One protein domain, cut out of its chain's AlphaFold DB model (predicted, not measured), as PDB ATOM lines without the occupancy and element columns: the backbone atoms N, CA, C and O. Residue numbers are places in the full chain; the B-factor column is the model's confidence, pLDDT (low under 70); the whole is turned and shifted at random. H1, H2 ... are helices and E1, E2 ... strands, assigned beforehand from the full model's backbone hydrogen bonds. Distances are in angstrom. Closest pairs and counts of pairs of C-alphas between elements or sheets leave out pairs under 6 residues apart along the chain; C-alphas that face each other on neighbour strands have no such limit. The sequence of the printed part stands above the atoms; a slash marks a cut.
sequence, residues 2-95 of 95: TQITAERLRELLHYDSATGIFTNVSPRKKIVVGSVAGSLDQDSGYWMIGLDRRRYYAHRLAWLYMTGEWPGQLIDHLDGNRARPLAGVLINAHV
ATOM      1  N   THR A   2     -29.247 -14.105  17.008       57.94
ATOM      2  CA  THR A   2     -29.915 -14.917  18.038       57.94
ATOM      3  C   THR A   2     -31.391 -15.143  17.694       57.94
ATOM      4  O   THR A   2     -32.115 -14.188  17.416       57.94
ATOM      5  N   GLN A   3     -31.825 -16.406  17.663       74.19
ATOM      6  CA  GLN A   3     -33.247 -16.771  17.636       74.19
ATOM      7  C   GLN A   3     -33.869 -16.467  19.006       74.19
ATOM      8  O   GLN A   3     -33.145 -16.351  19.998       74.19
ATOM      9  N   ILE A   4     -35.194 -16.324  19.073       85.81
ATOM     10  CA  ILE A   4     -35.865 -16.161  20.366       85.81
ATOM     11  C   ILE A   4     -35.751 -17.461  21.179       85.81
ATOM     12  O   ILE A   4     -35.906 -18.553  20.628       85.81
ATOM     13  N   THR A   5     -35.437 -17.355  22.471       88.12
ATOM     14  CA  THR A   5     -35.412 -18.499  23.395       88.12
ATOM     15  C   THR A   5     -36.808 -18.762  23.956       88.12
ATOM     16  O   THR A   5     -37.660 -17.872  23.950       88.12
ATOM     17  N   ALA A   6     -37.060 -19.970  24.462       88.81
ATOM     18  CA  ALA A   6     -38.341 -20.302  25.086       88.81
ATOM     19  C   ALA A   6     -38.662 -19.396  26.287       88.81
ATOM     20  O   ALA A   6     -39.800 -18.971  26.458       88.81
ATOM     21  N   GLU A   7     -37.651 -19.041  27.081       89.06
ATOM     22  CA  GLU A   7     -37.782 -18.108  28.205       89.06
ATOM     23  C   GLU A   7     -38.241 -16.740  27.710       89.06
ATOM     24  O   GLU A   7     -39.267 -16.222  28.151       89.06
ATOM     25  N   ARG A   8     -37.547 -16.204  26.698       88.81
ATOM     26  CA  ARG A   8     -37.904 -14.919  26.112       88.81
ATOM     27  C   ARG A   8     -39.286 -14.967  25.475       88.81
ATOM     28  O   ARG A   8     -40.018 -13.995  25.566       88.81
ATOM     29  N   LEU A   9     -39.679 -16.075  24.855       89.62
ATOM     30  CA  LEU A   9     -41.028 -16.240  24.322       89.62
ATOM     31  C   LEU A   9     -42.087 -16.140  25.432       89.62
ATOM     32  O   LEU A   9     -43.045 -15.386  25.273       89.62
ATOM     33  N   ARG A  10     -41.888 -16.846  26.553       90.19
ATOM     34  CA  ARG A  10     -42.807 -16.882  27.707       90.19
ATOM     35  C   ARG A  10     -42.932 -15.537  28.423       90.19
ATOM     36  O   ARG A  10     -43.999 -15.216  28.928       90.19
ATOM     37  N   GLU A  11     -41.872 -14.731  28.430       90.06
ATOM     38  CA  GLU A  11     -41.918 -13.363  28.968       90.06
ATOM     39  C   GLU A  11     -42.821 -12.430  28.156       90.06
ATOM     40  O   GLU A  11     -43.314 -11.424  28.663       90.06
ATOM     41  N   LEU A  12     -42.983 -12.709  26.863       89.25
ATOM     42  CA  LEU A  12     -43.611 -11.788  25.920       89.25
ATOM     43  C   LEU A  12     -45.016 -12.213  25.552       89.25
ATOM     44  O   LEU A  12     -45.893 -11.360  25.391       89.25
ATOM     45  N   LEU A  13     -45.200 -13.521  25.399       91.12
ATOM     46  CA  LEU A  13     -46.424 -14.150  24.958       91.12
ATOM     47  C   LEU A  13     -46.858 -15.229  25.939       91.12
ATOM     48  O   LEU A  13     -46.052 -16.019  26.427       91.12
ATOM     49  N   HIS A  14     -48.164 -15.312  26.132       91.31
ATOM     50  CA  HIS A  14     -48.809 -16.429  26.792       91.31
ATOM     51  C   HIS A  14     -49.476 -17.312  25.740       91.31
ATOM     52  O   HIS A  14     -50.271 -16.827  24.930       91.31
ATOM     53  N   TYR A  15     -49.109 -18.592  25.732       91.25
ATOM     54  CA  TYR A  15     -49.723 -19.601  24.881       91.25
ATOM     55  C   TYR A  15     -50.809 -20.321  25.669       91.25
ATOM     56  O   TYR A  15     -50.532 -20.902  26.716       91.25
ATOM     57  N   ASP A  16     -52.030 -20.303  25.153       87.69
ATOM     58  CA  ASP A  16     -53.114 -21.117  25.682       87.69
ATOM     59  C   ASP A  16     -53.170 -22.449  24.925       87.69
ATOM     60  O   ASP A  16     -53.524 -22.492  23.746       87.69
ATOM     61  N   SER A  17     -52.828 -23.549  25.600       83.00
ATOM     62  CA  SER A  17     -52.857 -24.894  25.016       83.00
ATOM     63  C   SER A  17     -54.267 -25.396  24.699       83.00
ATOM     64  O   SER A  17     -54.406 -26.288  23.867       83.00
ATOM     65  N   ALA A  18     -55.311 -24.856  25.339       83.62
ATOM     66  CA  ALA A  18     -56.689 -25.269  25.085       83.62
ATOM     67  C   ALA A  18     -57.224 -24.688  23.767       83.62
ATOM     68  O   ALA A  18     -57.985 -25.346  23.060       83.62
ATOM     69  N   THR A  19     -56.809 -23.465  23.424       82.31
ATOM     70  CA  THR A  19     -57.274 -22.749  22.224       82.31
ATOM     71  C   THR A  19     -56.230 -22.677  21.109       82.31
ATOM     72  O   THR A  19     -56.574 -22.427  19.956       82.31
ATOM     73  N   GLY A  20     -54.953 -22.899  21.425       82.69
ATOM     74  CA  GLY A  20     -53.831 -22.735  20.503       82.69
ATOM     75  C   GLY A  20     -53.471 -21.272  20.220       82.69
ATOM     76  O   GLY A  20     -52.734 -20.999  19.269       82.69
ATOM     77  N   ILE A  21     -53.994 -20.329  21.007       87.25
ATOM     78  CA  ILE A  21     -53.862 -18.892  20.761       87.25
ATOM     79  C   ILE A  21     -52.711 -18.311  21.583       87.25
ATOM     80  O   ILE A  21     -52.555 -18.581  22.773       87.25
ATOM     81  N   PHE A  22     -51.926 -17.444  20.941       90.31
ATOM     82  CA  PHE A  22     -50.941 -16.610  21.619       90.31
ATOM     83  C   PHE A  22     -51.539 -15.257  21.968       90.31
ATOM     84  O   PHE A  22     -52.124 -14.593  21.114       90.31
ATOM     85  N   THR A  23     -51.331 -14.813  23.198       91.88
ATOM     86  CA  THR A  23     -51.726 -13.486  23.680       91.88
ATOM     87  C   THR A  23     -50.500 -12.710  24.130       91.88
ATOM     88  O   THR A  23     -49.572 -13.270  24.710       91.88
ATOM     89  N   ASN A  24     -50.461 -11.413  23.835       90.44
ATOM     90  CA  ASN A  24     -49.356 -10.562  24.262       90.44
ATOM     91  C   ASN A  24     -49.483 -10.265  25.754       90.44
ATOM     92  O   ASN A  24     -50.459  -9.651  26.169       90.44
ATOM     93  N   VAL A  25     -48.492 -10.645  26.554       90.00
ATOM     94  CA  VAL A  25     -48.470 -10.336  27.997       90.00
ATOM     95  C   VAL A  25     -47.549  -9.173  28.335       90.00
ATOM     96  O   VAL A  25     -47.731  -8.518  29.356       90.00
ATOM     97  N   SER A  26     -46.593  -8.868  27.457       85.69
ATOM     98  CA  SER A  26     -45.641  -7.779  27.661       85.69
ATOM     99  C   SER A  26     -45.946  -6.581  26.754       85.69
ATOM    100  O   SER A  26     -46.138  -6.766  25.544       85.69
ATOM    101  N   PRO A  27     -45.966  -5.343  27.286       81.44
ATOM    102  CA  PRO A  27     -46.177  -4.150  26.478       81.44
ATOM    103  C   PRO A  27     -44.991  -3.934  25.533       81.44
ATOM    104  O   PRO A  27     -43.838  -3.825  25.950       81.44
ATOM    105  N   ARG A  28     -45.273  -3.840  24.230       78.88
ATOM    106  CA  ARG A  28     -44.269  -3.555  23.194       78.88
ATOM    107  C   ARG A  28     -44.697  -2.373  22.342       78.88
ATOM    108  O   ARG A  28     -45.872  -2.031  22.247       78.88
ATOM    109  N   LYS A  29     -43.724  -1.758  21.664       70.69
ATOM    110  CA  LYS A  29     -43.971  -0.648  20.739       70.69
ATOM    111  C   LYS A  29     -44.927  -1.138  19.636       70.69
ATOM    112  O   LYS A  29     -44.494  -1.891  18.769       70.69
ATOM    113  N   LYS A  30     -46.192  -0.692  19.683       75.44
ATOM    114  CA  LYS A  30     -47.323  -1.061  18.795       75.44
ATOM    115  C   LYS A  30     -48.093  -2.353  19.130       75.44
ATOM    116  O   LYS A  30     -48.821  -2.839  18.272       75.44
ATOM    117  N   ILE A  31     -47.964  -2.901  20.337       82.56
ATOM    118  CA  ILE A  31     -48.713  -4.093  20.766       82.56
ATOM    119  C   ILE A  31     -49.533  -3.766  22.011       82.56
ATOM    120  O   ILE A  31     -49.014  -3.174  22.958       82.56
ATOM    121  N   VAL A  32     -50.796  -4.187  22.009       84.31
ATOM    122  CA  VAL A  32     -51.702  -4.069  23.156       84.31
ATOM    123  C   VAL A  32     -51.579  -5.330  24.010       84.31
ATOM    124  O   VAL A  32     -51.686  -6.445  23.505       84.31
ATOM    125  N   VAL A  33     -51.345  -5.160  25.311       88.75
ATOM    126  CA  VAL A  33     -51.338  -6.282  26.261       88.75
ATOM    127  C   VAL A  33     -52.737  -6.901  26.312       88.75
ATOM    128  O   VAL A  33     -53.735  -6.188  26.361       88.75
ATOM    129  N   GLY A  34     -52.808  -8.227  26.260       86.94
ATOM    130  CA  GLY A  34     -54.038  -9.011  26.175       86.94
ATOM    131  C   GLY A  34     -54.549  -9.233  24.750       86.94
ATOM    132  O   GLY A  34     -55.430 -10.064  24.551       86.94
ATOM    133  N   SER A  35     -53.997  -8.557  23.734       87.50
ATOM    134  CA  SER A  35     -54.395  -8.816  22.347       87.50
ATOM    135  C   SER A  35     -53.806 -10.128  21.836       87.50
ATOM    136  O   SER A  35     -52.697 -10.518  22.223       87.50
ATOM    137  N   VAL A  36     -54.502 -10.770  20.895       89.88
ATOM    138  CA  VAL A  36     -53.963 -11.919  20.159       89.88
ATOM    139  C   VAL A  36     -52.673 -11.506  19.443       89.88
ATOM    140  O   VAL A  36     -52.589 -10.426  18.851       89.88
ATOM    141  N   ALA A  37     -51.643 -12.339  19.550       88.56
ATOM    142  CA  ALA A  37     -50.337 -12.104  18.966       88.56
ATOM    143  C   ALA A  37     -50.247 -12.703  17.564       88.56
ATOM    144  O   ALA A  37     -50.596 -13.863  17.338       88.56
ATOM    145  N   GLY A  38     -49.710 -11.910  16.641       87.75
ATOM    146  CA  GLY A  38     -49.541 -12.293  15.249       87.75
ATOM    147  C   GLY A  38     -50.705 -11.909  14.351       87.75
ATOM    148  O   GLY A  38     -51.600 -11.159  14.729       87.75
ATOM    149  N   SER A  39     -50.626 -12.397  13.126       87.81
ATOM    150  CA  SER A  39     -51.567 -12.135  12.049       87.81
ATOM    151  C   SER A  39     -51.541 -13.294  11.064       87.81
ATOM    152  O   SER A  39     -50.500 -13.932  10.883       87.81
ATOM    153  N   LEU A  40     -52.664 -13.529  10.391       87.38
ATOM    154  CA  LEU A  40     -52.709 -14.439   9.256       87.38
ATOM    155  C   LEU A  40     -51.867 -13.866   8.112       87.38
ATOM    156  O   LEU A  40     -52.074 -12.728   7.688       87.38
ATOM    157  N   ASP A  41     -50.909 -14.648   7.638       84.94
ATOM    158  CA  ASP A  41     -50.156 -14.337   6.434       84.94
ATOM    159  C   ASP A  41     -51.021 -14.620   5.202       84.94
ATOM    160  O   ASP A  41     -51.591 -15.705   5.082       84.94
ATOM    161  N   GLN A  42     -51.164 -13.637   4.313       82.94
ATOM    162  CA  GLN A  42     -52.072 -13.753   3.167       82.94
ATOM    163  C   GLN A  42     -51.522 -14.672   2.072       82.94
ATOM    164  O   GLN A  42     -52.303 -15.332   1.395       82.94
ATOM    165  N   ASP A  43     -50.198 -14.739   1.925       80.94
ATOM    166  CA  ASP A  43     -49.532 -15.544   0.901       80.94
ATOM    167  C   ASP A  43     -49.494 -17.031   1.272       80.94
ATOM    168  O   ASP A  43     -49.790 -17.893   0.447       80.94
ATOM    169  N   SER A  44     -49.145 -17.340   2.523       78.88
ATOM    170  CA  SER A  44     -48.997 -18.721   2.995       78.88
ATOM    171  C   SER A  44     -50.235 -19.274   3.709       78.88
ATOM    172  O   SER A  44     -50.358 -20.483   3.878       78.88
ATOM    173  N   GLY A  45     -51.170 -18.415   4.131       84.25
ATOM    174  CA  GLY A  45     -52.358 -18.818   4.890       84.25
ATOM    175  C   GLY A  45     -52.056 -19.265   6.325       84.25
ATOM    176  O   GLY A  45     -52.941 -19.783   7.006       84.25
ATOM    177  N   TYR A  46     -50.824 -19.069   6.803       83.38
ATOM    178  CA  TYR A  46     -50.398 -19.469   8.140       83.38
ATOM    179  C   TYR A  46     -50.442 -18.308   9.132       83.38
ATOM    180  O   TYR A  46     -50.137 -17.161   8.806       83.38
ATOM    181  N   TRP A  47     -50.780 -18.606  10.388       86.62
ATOM    182  CA  TRP A  47     -50.696 -17.615  11.459       86.62
ATOM    183  C   TRP A  47     -49.234 -17.372  11.831       86.62
ATOM    184  O   TRP A  47     -48.534 -18.283  12.286       86.62
ATOM    185  N   MET A  48     -48.767 -16.140  11.650       88.50
ATOM    186  CA  MET A  48     -47.393 -15.750  11.938       88.50
ATOM    187  C   MET A  48     -47.333 -14.685  13.020       88.50
ATOM    188  O   MET A  48     -48.125 -13.748  13.047       88.50
ATOM    189  N   ILE A  49     -46.336 -14.789  13.889       89.06
ATOM    190  CA  ILE A  49     -46.119 -13.877  15.002       89.06
ATOM    191  C   ILE A  49     -44.782 -13.166  14.819       89.06
ATOM    192  O   ILE A  49     -43.731 -13.787  14.645       89.06
ATOM    193  N   GLY A  50     -44.831 -11.836  14.841       87.62
ATOM    194  CA  GLY A  50     -43.652 -10.982  14.759       87.62
ATOM    195  C   GLY A  50     -42.997 -10.798  16.127       87.62
ATOM    196  O   GLY A  50     -43.523 -10.065  16.960       87.62
ATOM    197  N   LEU A  51     -41.831 -11.406  16.347       85.69
ATOM    198  CA  LEU A  51     -41.036 -11.271  17.568       85.69
ATOM    199  C   LEU A  51     -39.610 -10.845  17.224       85.69
ATOM    200  O   LEU A  51     -38.985 -11.383  16.317       85.69
ATOM    201  N   ASP A  52     -39.100  -9.846  17.944       81.00
ATOM    202  CA  ASP A  52     -37.722  -9.347  17.835       81.00
ATOM    203  C   ASP A  52     -37.280  -9.077  16.383       81.00
ATOM    204  O   ASP A  52     -36.204  -9.465  15.933       81.00
ATOM    205  N   ARG A  53     -38.150  -8.376  15.638       80.94
ATOM    206  CA  ARG A  53     -37.983  -8.009  14.215       80.94
ATOM    207  C   ARG A  53     -37.940  -9.199  13.242       80.94
ATOM    208  O   ARG A  53     -37.596  -9.010  12.079       80.94
ATOM    209  N   ARG A  54     -38.321 -10.398  13.682       84.12
ATOM    210  CA  ARG A  54     -38.474 -11.600  12.850       84.12
ATOM    211  C   ARG A  54     -39.909 -12.105  12.906       84.12
ATOM    212  O   ARG A  54     -40.616 -11.864  13.877       84.12
ATOM    213  N   ARG A  55     -40.348 -12.781  11.848       86.19
ATOM    214  CA  ARG A  55     -41.653 -13.447  11.794       86.19
ATOM    215  C   ARG A  55     -41.431 -14.934  12.027       86.19
ATOM    216  O   ARG A  55     -40.548 -15.517  11.408       86.19
ATOM    217  N   TYR A  56     -42.212 -15.516  12.923       87.25
ATOM    218  CA  TYR A  56     -42.185 -16.939  13.232       87.25
ATOM    219  C   TYR A  56     -43.580 -17.515  13.042       87.25
ATOM    220  O   TYR A  56     -44.569 -16.856  13.358       87.25
ATOM    221  N   TYR A  57     -43.678 -18.752  12.568       86.94
ATOM    222  CA  TYR A  57     -44.959 -19.445  12.532       86.94
ATOM    223  C   TYR A  57     -45.455 -19.742  13.946       86.94
ATOM    224  O   TYR A  57     -44.689 -20.205  14.795       86.94
ATOM    225  N   ALA A  58     -46.748 -19.526  14.187       87.25
ATOM    226  CA  ALA A  58     -47.360 -19.763  15.490       87.25
ATOM    227  C   ALA A  58     -47.183 -21.211  15.961       87.25
ATOM    228  O   ALA A  58     -46.879 -21.437  17.127       87.25
ATOM    229  N   HIS A  59     -47.275 -22.187  15.053       81.81
ATOM    230  CA  HIS A  59     -47.075 -23.598  15.393       81.81
ATOM    231  C   HIS A  59     -45.645 -23.889  15.888       81.81
ATOM    232  O   HIS A  59     -45.470 -24.639  16.845       81.81
ATOM    233  N   ARG A  60     -44.611 -23.251  15.309       85.25
ATOM    234  CA  ARG A  60     -43.219 -23.409  15.779       85.25
ATOM    235  C   ARG A  60     -43.013 -22.763  17.139       85.25
ATOM    236  O   ARG A  60     -42.311 -23.312  17.981       85.25
ATOM    237  N   LEU A  61     -43.638 -21.609  17.363       87.75
ATOM    238  CA  LEU A  61     -43.610 -20.963  18.670       87.75
ATOM    239  C   LEU A  61     -44.342 -21.797  19.720       87.75
ATOM    240  O   LEU A  61     -43.882 -21.845  20.852       87.75
ATOM    241  N   ALA A  62     -45.427 -22.487  19.360       88.00
ATOM    242  CA  ALA A  62     -46.135 -23.382  20.279       88.00
ATOM    243  C   ALA A  62     -45.233 -24.539  20.692       88.00
ATOM    244  O   ALA A  62     -45.096 -24.817  21.881       88.00
ATOM    245  N   TRP A  63     -44.524 -25.128  19.727       87.31
ATOM    246  CA  TRP A  63     -43.521 -26.148  20.003       87.31
ATOM    247  C   TRP A  63     -42.440 -25.647  20.964       87.31
ATOM    248  O   TRP A  63     -42.208 -26.272  21.997       87.31
ATOM    249  N   LEU A  64     -41.827 -24.497  20.670       88.56
ATOM    250  CA  LEU A  64     -40.805 -23.898  21.532       88.56
ATOM    251  C   LEU A  64     -41.353 -23.575  22.927       88.56
ATOM    252  O   LEU A  64     -40.662 -23.750  23.928       88.56
ATOM    253  N   TYR A  65     -42.601 -23.113  23.009       89.25
ATOM    254  CA  TYR A  65     -43.253 -22.793  24.271       89.25
ATOM    255  C   TYR A  65     -43.436 -24.043  25.135       89.25
ATOM    256  O   TYR A  65     -43.103 -24.002  26.322       89.25
ATOM    257  N   MET A  66     -43.923 -25.143  24.549       84.88
ATOM    258  CA  MET A  66     -44.220 -26.383  25.275       84.88
ATOM    259  C   MET A  66     -42.970 -27.215  25.575       84.88
ATOM    260  O   MET A  66     -42.802 -27.671  26.700       84.88
ATOM    261  N   THR A  67     -42.086 -27.394  24.594       85.31
ATOM    262  CA  THR A  67     -40.899 -28.260  24.724       85.31
ATOM    263  C   THR A  67     -39.682 -27.530  25.283       85.31
ATOM    264  O   THR A  67     -38.802 -28.159  25.856       85.31
ATOM    265  N   GLY A  68     -39.624 -26.201  25.156       85.38
ATOM    266  CA  GLY A  68     -38.456 -25.408  25.542       85.38
ATOM    267  C   GLY A  68     -37.336 -25.393  24.498       85.38
ATOM    268  O   GLY A  68     -36.429 -24.568  24.603       85.38
ATOM    269  N   GLU A  69     -37.422 -26.231  23.465       82.00
ATOM    270  CA  GLU A  69     -36.419 -26.351  22.411       82.00
ATOM    271  C   GLU A  69     -37.027 -26.071  21.037       82.00
ATOM    272  O   GLU A  69     -38.223 -26.251  20.799       82.00
ATOM    273  N   TRP A  70     -36.205 -25.588  20.105       80.38
ATOM    274  CA  TRP A  70     -36.653 -25.471  18.724       80.38
ATOM    275  C   TRP A  70     -36.768 -26.869  18.125       80.38
ATOM    276  O   TRP A  70     -35.860 -27.681  18.320       80.38
ATOM    277  N   PRO A  71     -37.830 -27.159  17.358       70.94
ATOM    278  CA  PRO A  71     -37.831 -28.376  16.581       70.94
ATOM    279  C   PRO A  71     -36.623 -28.332  15.640       70.94
ATOM    280  O   PRO A  71     -36.379 -27.309  14.990       70.94
ATOM    281  N   GLY A  72     -35.844 -29.416  15.596       59.03
ATOM    282  CA  GLY A  72     -34.728 -29.538  14.658       59.03
ATOM    283  C   GLY A  72     -35.181 -29.208  13.231       59.03
ATOM    284  O   GLY A  72     -36.372 -29.298  12.927       59.03
ATOM    285  N   GLN A  73     -34.243 -28.825  12.353       52.09
ATOM    286  CA  GLN A  73     -34.466 -28.309  10.982       52.09
ATOM    287  C   GLN A  73     -35.398 -29.142  10.061       52.09
ATOM    288  O   GLN A  73     -35.619 -28.759   8.918       52.09
ATOM    289  N   LEU A  74     -35.960 -30.260  10.525       46.38
ATOM    290  CA  LEU A  74     -36.882 -31.129   9.805       46.38
ATOM    291  C   LEU A  74     -38.321 -30.598   9.637       46.38
ATOM    292  O   LEU A  74     -39.007 -31.083   8.742       46.38
ATOM    293  N   ILE A  75     -38.808 -29.615  10.409       51.47
ATOM    294  CA  ILE A  75     -40.199 -29.103  10.241       51.47
ATOM    295  C   ILE A  75     -40.303 -28.013   9.155       51.47
ATOM    296  O   ILE A  75     -41.122 -27.099   9.238       51.47
ATOM    297  N   ASP A  76     -39.446 -28.049   8.136       40.78
ATOM    298  CA  ASP A  76     -39.593 -27.187   6.954       40.78
ATOM    299  C   ASP A  76     -40.321 -27.910   5.800       40.78
ATOM    300  O   ASP A  76     -40.771 -27.261   4.867       40.78
ATOM    301  N   HIS A  77     -40.505 -29.238   5.861       44.69
ATOM    302  CA  HIS A  77     -40.960 -30.043   4.709       44.69
ATOM    303  C   HIS A  77     -42.215 -30.916   4.951       44.69
ATOM    304  O   HIS A  77     -42.447 -31.860   4.201       44.69
ATOM    305  N   LEU A  78     -43.061 -30.625   5.947       46.94
ATOM    306  CA  LEU A  78     -44.365 -31.306   6.092       46.94
ATOM    307  C   LEU A  78     -45.520 -30.503   5.459       46.94
ATOM    308  O   LEU A  78     -46.606 -30.427   6.022       46.94
ATOM    309  N   ASP A  79     -45.292 -29.897   4.292       44.44
ATOM    310  CA  ASP A  79     -46.371 -29.424   3.421       44.44
ATOM    311  C   ASP A  79     -46.405 -30.320   2.183       44.44
ATOM    312  O   ASP A  79     -45.652 -30.158   1.223       44.44
ATOM    313  N   GLY A  80     -47.223 -31.363   2.281       38.50
ATOM    314  CA  GLY A  80     -47.459 -32.317   1.208       38.50
ATOM    315  C   GLY A  80     -48.930 -32.656   1.009       38.50
ATOM    316  O   GLY A  80     -49.221 -33.548   0.219       38.50
ATOM    317  N   ASN A  81     -49.874 -31.989   1.691       40.72
ATOM    318  CA  ASN A  81     -51.270 -32.101   1.279       40.72
ATOM    319  C   ASN A  81     -52.121 -30.865   1.596       40.72
ATOM    320  O   ASN A  81     -52.613 -30.635   2.698       40.72
ATOM    321  N   ARG A  82     -52.327 -30.113   0.525       53.50
ATOM    322  CA  ARG A  82     -53.331 -29.084   0.296       53.50
ATOM    323  C   ARG A  82     -54.739 -29.642   0.559       53.50
ATOM    324  O   ARG A  82     -55.189 -30.471  -0.219       53.50
ATOM    325  N   ALA A  83     -55.438 -29.149   1.588       37.78
ATOM    326  CA  ALA A  83     -56.861 -28.749   1.555       37.78
ATOM    327  C   ALA A  83     -57.538 -28.723   2.947       37.78
ATOM    328  O   ALA A  83     -58.040 -29.735   3.414       37.78
ATOM    329  N   ARG A  84     -57.728 -27.495   3.460       45.81
ATOM    330  CA  ARG A  84     -58.948 -26.997   4.146       45.81
ATOM    331  C   ARG A  84     -59.354 -27.608   5.519       45.81
ATOM    332  O   ARG A  84     -58.829 -28.626   5.940       45.81
ATOM    333  N   PRO A  85     -60.196 -26.888   6.299       58.44
ATOM    334  CA  PRO A  85     -59.924 -26.607   7.709       58.44
ATOM    335  C   PRO A  85     -60.834 -27.390   8.652       58.44
ATOM    336  O   PRO A  85     -62.043 -27.281   8.506       58.44
ATOM    337  N   LEU A  86     -60.304 -28.069   9.671       36.22
ATOM    338  CA  LEU A  86     -61.076 -28.437  10.860       36.22
ATOM    339  C   LEU A  86     -60.173 -28.549  12.092       36.22
ATOM    340  O   LEU A  86     -59.047 -29.029  12.026       36.22
ATOM    341  N   ALA A  87     -60.738 -28.059  13.193       42.53
ATOM    342  CA  ALA A  87     -60.395 -28.279  14.588       42.53
ATOM    343  C   ALA A  87     -59.515 -29.506  14.870       42.53
ATOM    344  O   ALA A  87     -59.850 -30.626  14.495       42.53
ATOM    345  N   GLY A  88     -58.450 -29.293  15.638       37.19
ATOM    346  CA  GLY A  88     -57.652 -30.378  16.187       37.19
ATOM    347  C   GLY A  88     -56.174 -30.087  16.053       37.19
ATOM    348  O   GLY A  88     -55.570 -30.310  15.011       37.19
ATOM    349  N   VAL A  89     -55.602 -29.586  17.139       44.00
ATOM    350  CA  VAL A  89     -54.169 -29.599  17.414       44.00
ATOM    351  C   VAL A  89     -53.634 -31.011  17.129       44.00
ATOM    352  O   VAL A  89     -53.828 -31.921  17.928       44.00
ATOM    353  N   LEU A  90     -52.979 -31.214  15.983       40.47
ATOM    354  CA  LEU A  90     -52.182 -32.411  15.716       40.47
ATOM    355  C   LEU A  90     -50.715 -32.071  15.943       40.47
ATOM    356  O   LEU A  90     -49.933 -31.854  15.021       40.47
ATOM    357  N   ILE A  91     -50.358 -32.040  17.225       45.09
ATOM    358  CA  ILE A  91     -48.999 -32.331  17.666       45.09
ATOM    359  C   ILE A  91     -48.851 -33.846  17.487       45.09
ATOM    360  O   ILE A  91     -49.174 -34.614  18.380       45.09
ATOM    361  N   ASN A  92     -48.451 -34.290  16.301       36.22
ATOM    362  CA  ASN A  92     -47.980 -35.656  16.097       36.22
ATOM    363  C   ASN A  92     -46.680 -35.582  15.302       36.22
ATOM    364  O   ASN A  92     -46.654 -35.777  14.090       36.22
ATOM    365  N   ALA A  93     -45.597 -35.271  16.011       37.00
ATOM    366  CA  ALA A  93     -44.272 -35.690  15.592       37.00
ATOM    367  C   ALA A  93     -44.041 -37.067  16.225       37.00
ATOM    368  O   ALA A  93     -43.983 -37.193  17.447       37.00
ATOM    369  N   HIS A  94     -44.022 -38.093  15.378       36.00
ATOM    370  CA  HIS A  94     -43.671 -39.459  15.744       36.00
ATOM    371  C   HIS A  94     -42.252 -39.485  16.333       36.00
ATOM    372  O   HIS A  94     -41.339 -38.874  15.769       36.00
ATOM    373  N   VAL A  95     -42.115 -40.182  17.463       39.28
ATOM    374  CA  VAL A  95     -40.873 -40.849  17.881       39.28
ATOM    375  C   VAL A  95     -40.454 -41.902  16.862       39.28
ATOM    376  O   VAL A  95     -41.354 -42.455  16.186       39.28
TER     377      VAL A  95
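AT A GLANCE: This is residues 2 to 95 of the 95 residues of the protein "HNHc domain-containing protein" of Pseudomonas fluorescens (UniProt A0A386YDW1). Little regular structure: two small antiparallel hairpins, E3-E4 and E1-E2, sit near helix H2, with H1 packed on H2; of the long tail, residues 76 to 86 stick out. Two named helices and four strands, in order H1 E1 E2 E3 E4 H2, hold 34 of 94 printed residues; the class is mixed. It is compact, radius of gyration of the C-alphas 13.6 A, spanning 38 by 27 by 26 A.

IN THESE COORDINATES: E3 is residues 47 to 51, 13.1 A; E4 54 to 57; H2 58 to 67, 14.1 A, ending at C-alpha 67 (-40.899, -28.260, 24.724). E1 is 13 to 16, E2 21 to 24, H1 6 to 12, from C-alpha 6 (-38.341, -20.302, 25.086).

HOW THE PARTS SIT: Within hydrogen-bond range are N 49 and O 56 of hairpin E3-E4, 2.8 A, and N 14 and O 23 of hairpin E1-E2, 2.9 A. Likewise every O i to N i+4 pair in H1 and H2. H2's closest C-alphas are Ala 58 to Met 48 of E3, 5.4 A, and Ala 62 to Tyr 15 of E1, 7.0 A. H1 and H2 touch, C-alphas 6 and 65 closest at 5.6 A, at a steep tilt of 61 degrees, opposite ways. E1 and E3 are apart.

THE WHOLE: The farthest C-alphas, Lys 29 and Val 95, are 40.4 A apart. The printed part has no cut. The link E2 to E3, 22 residues, is long. Model pLDDT is under 70 at residues 2 and 72 to 95.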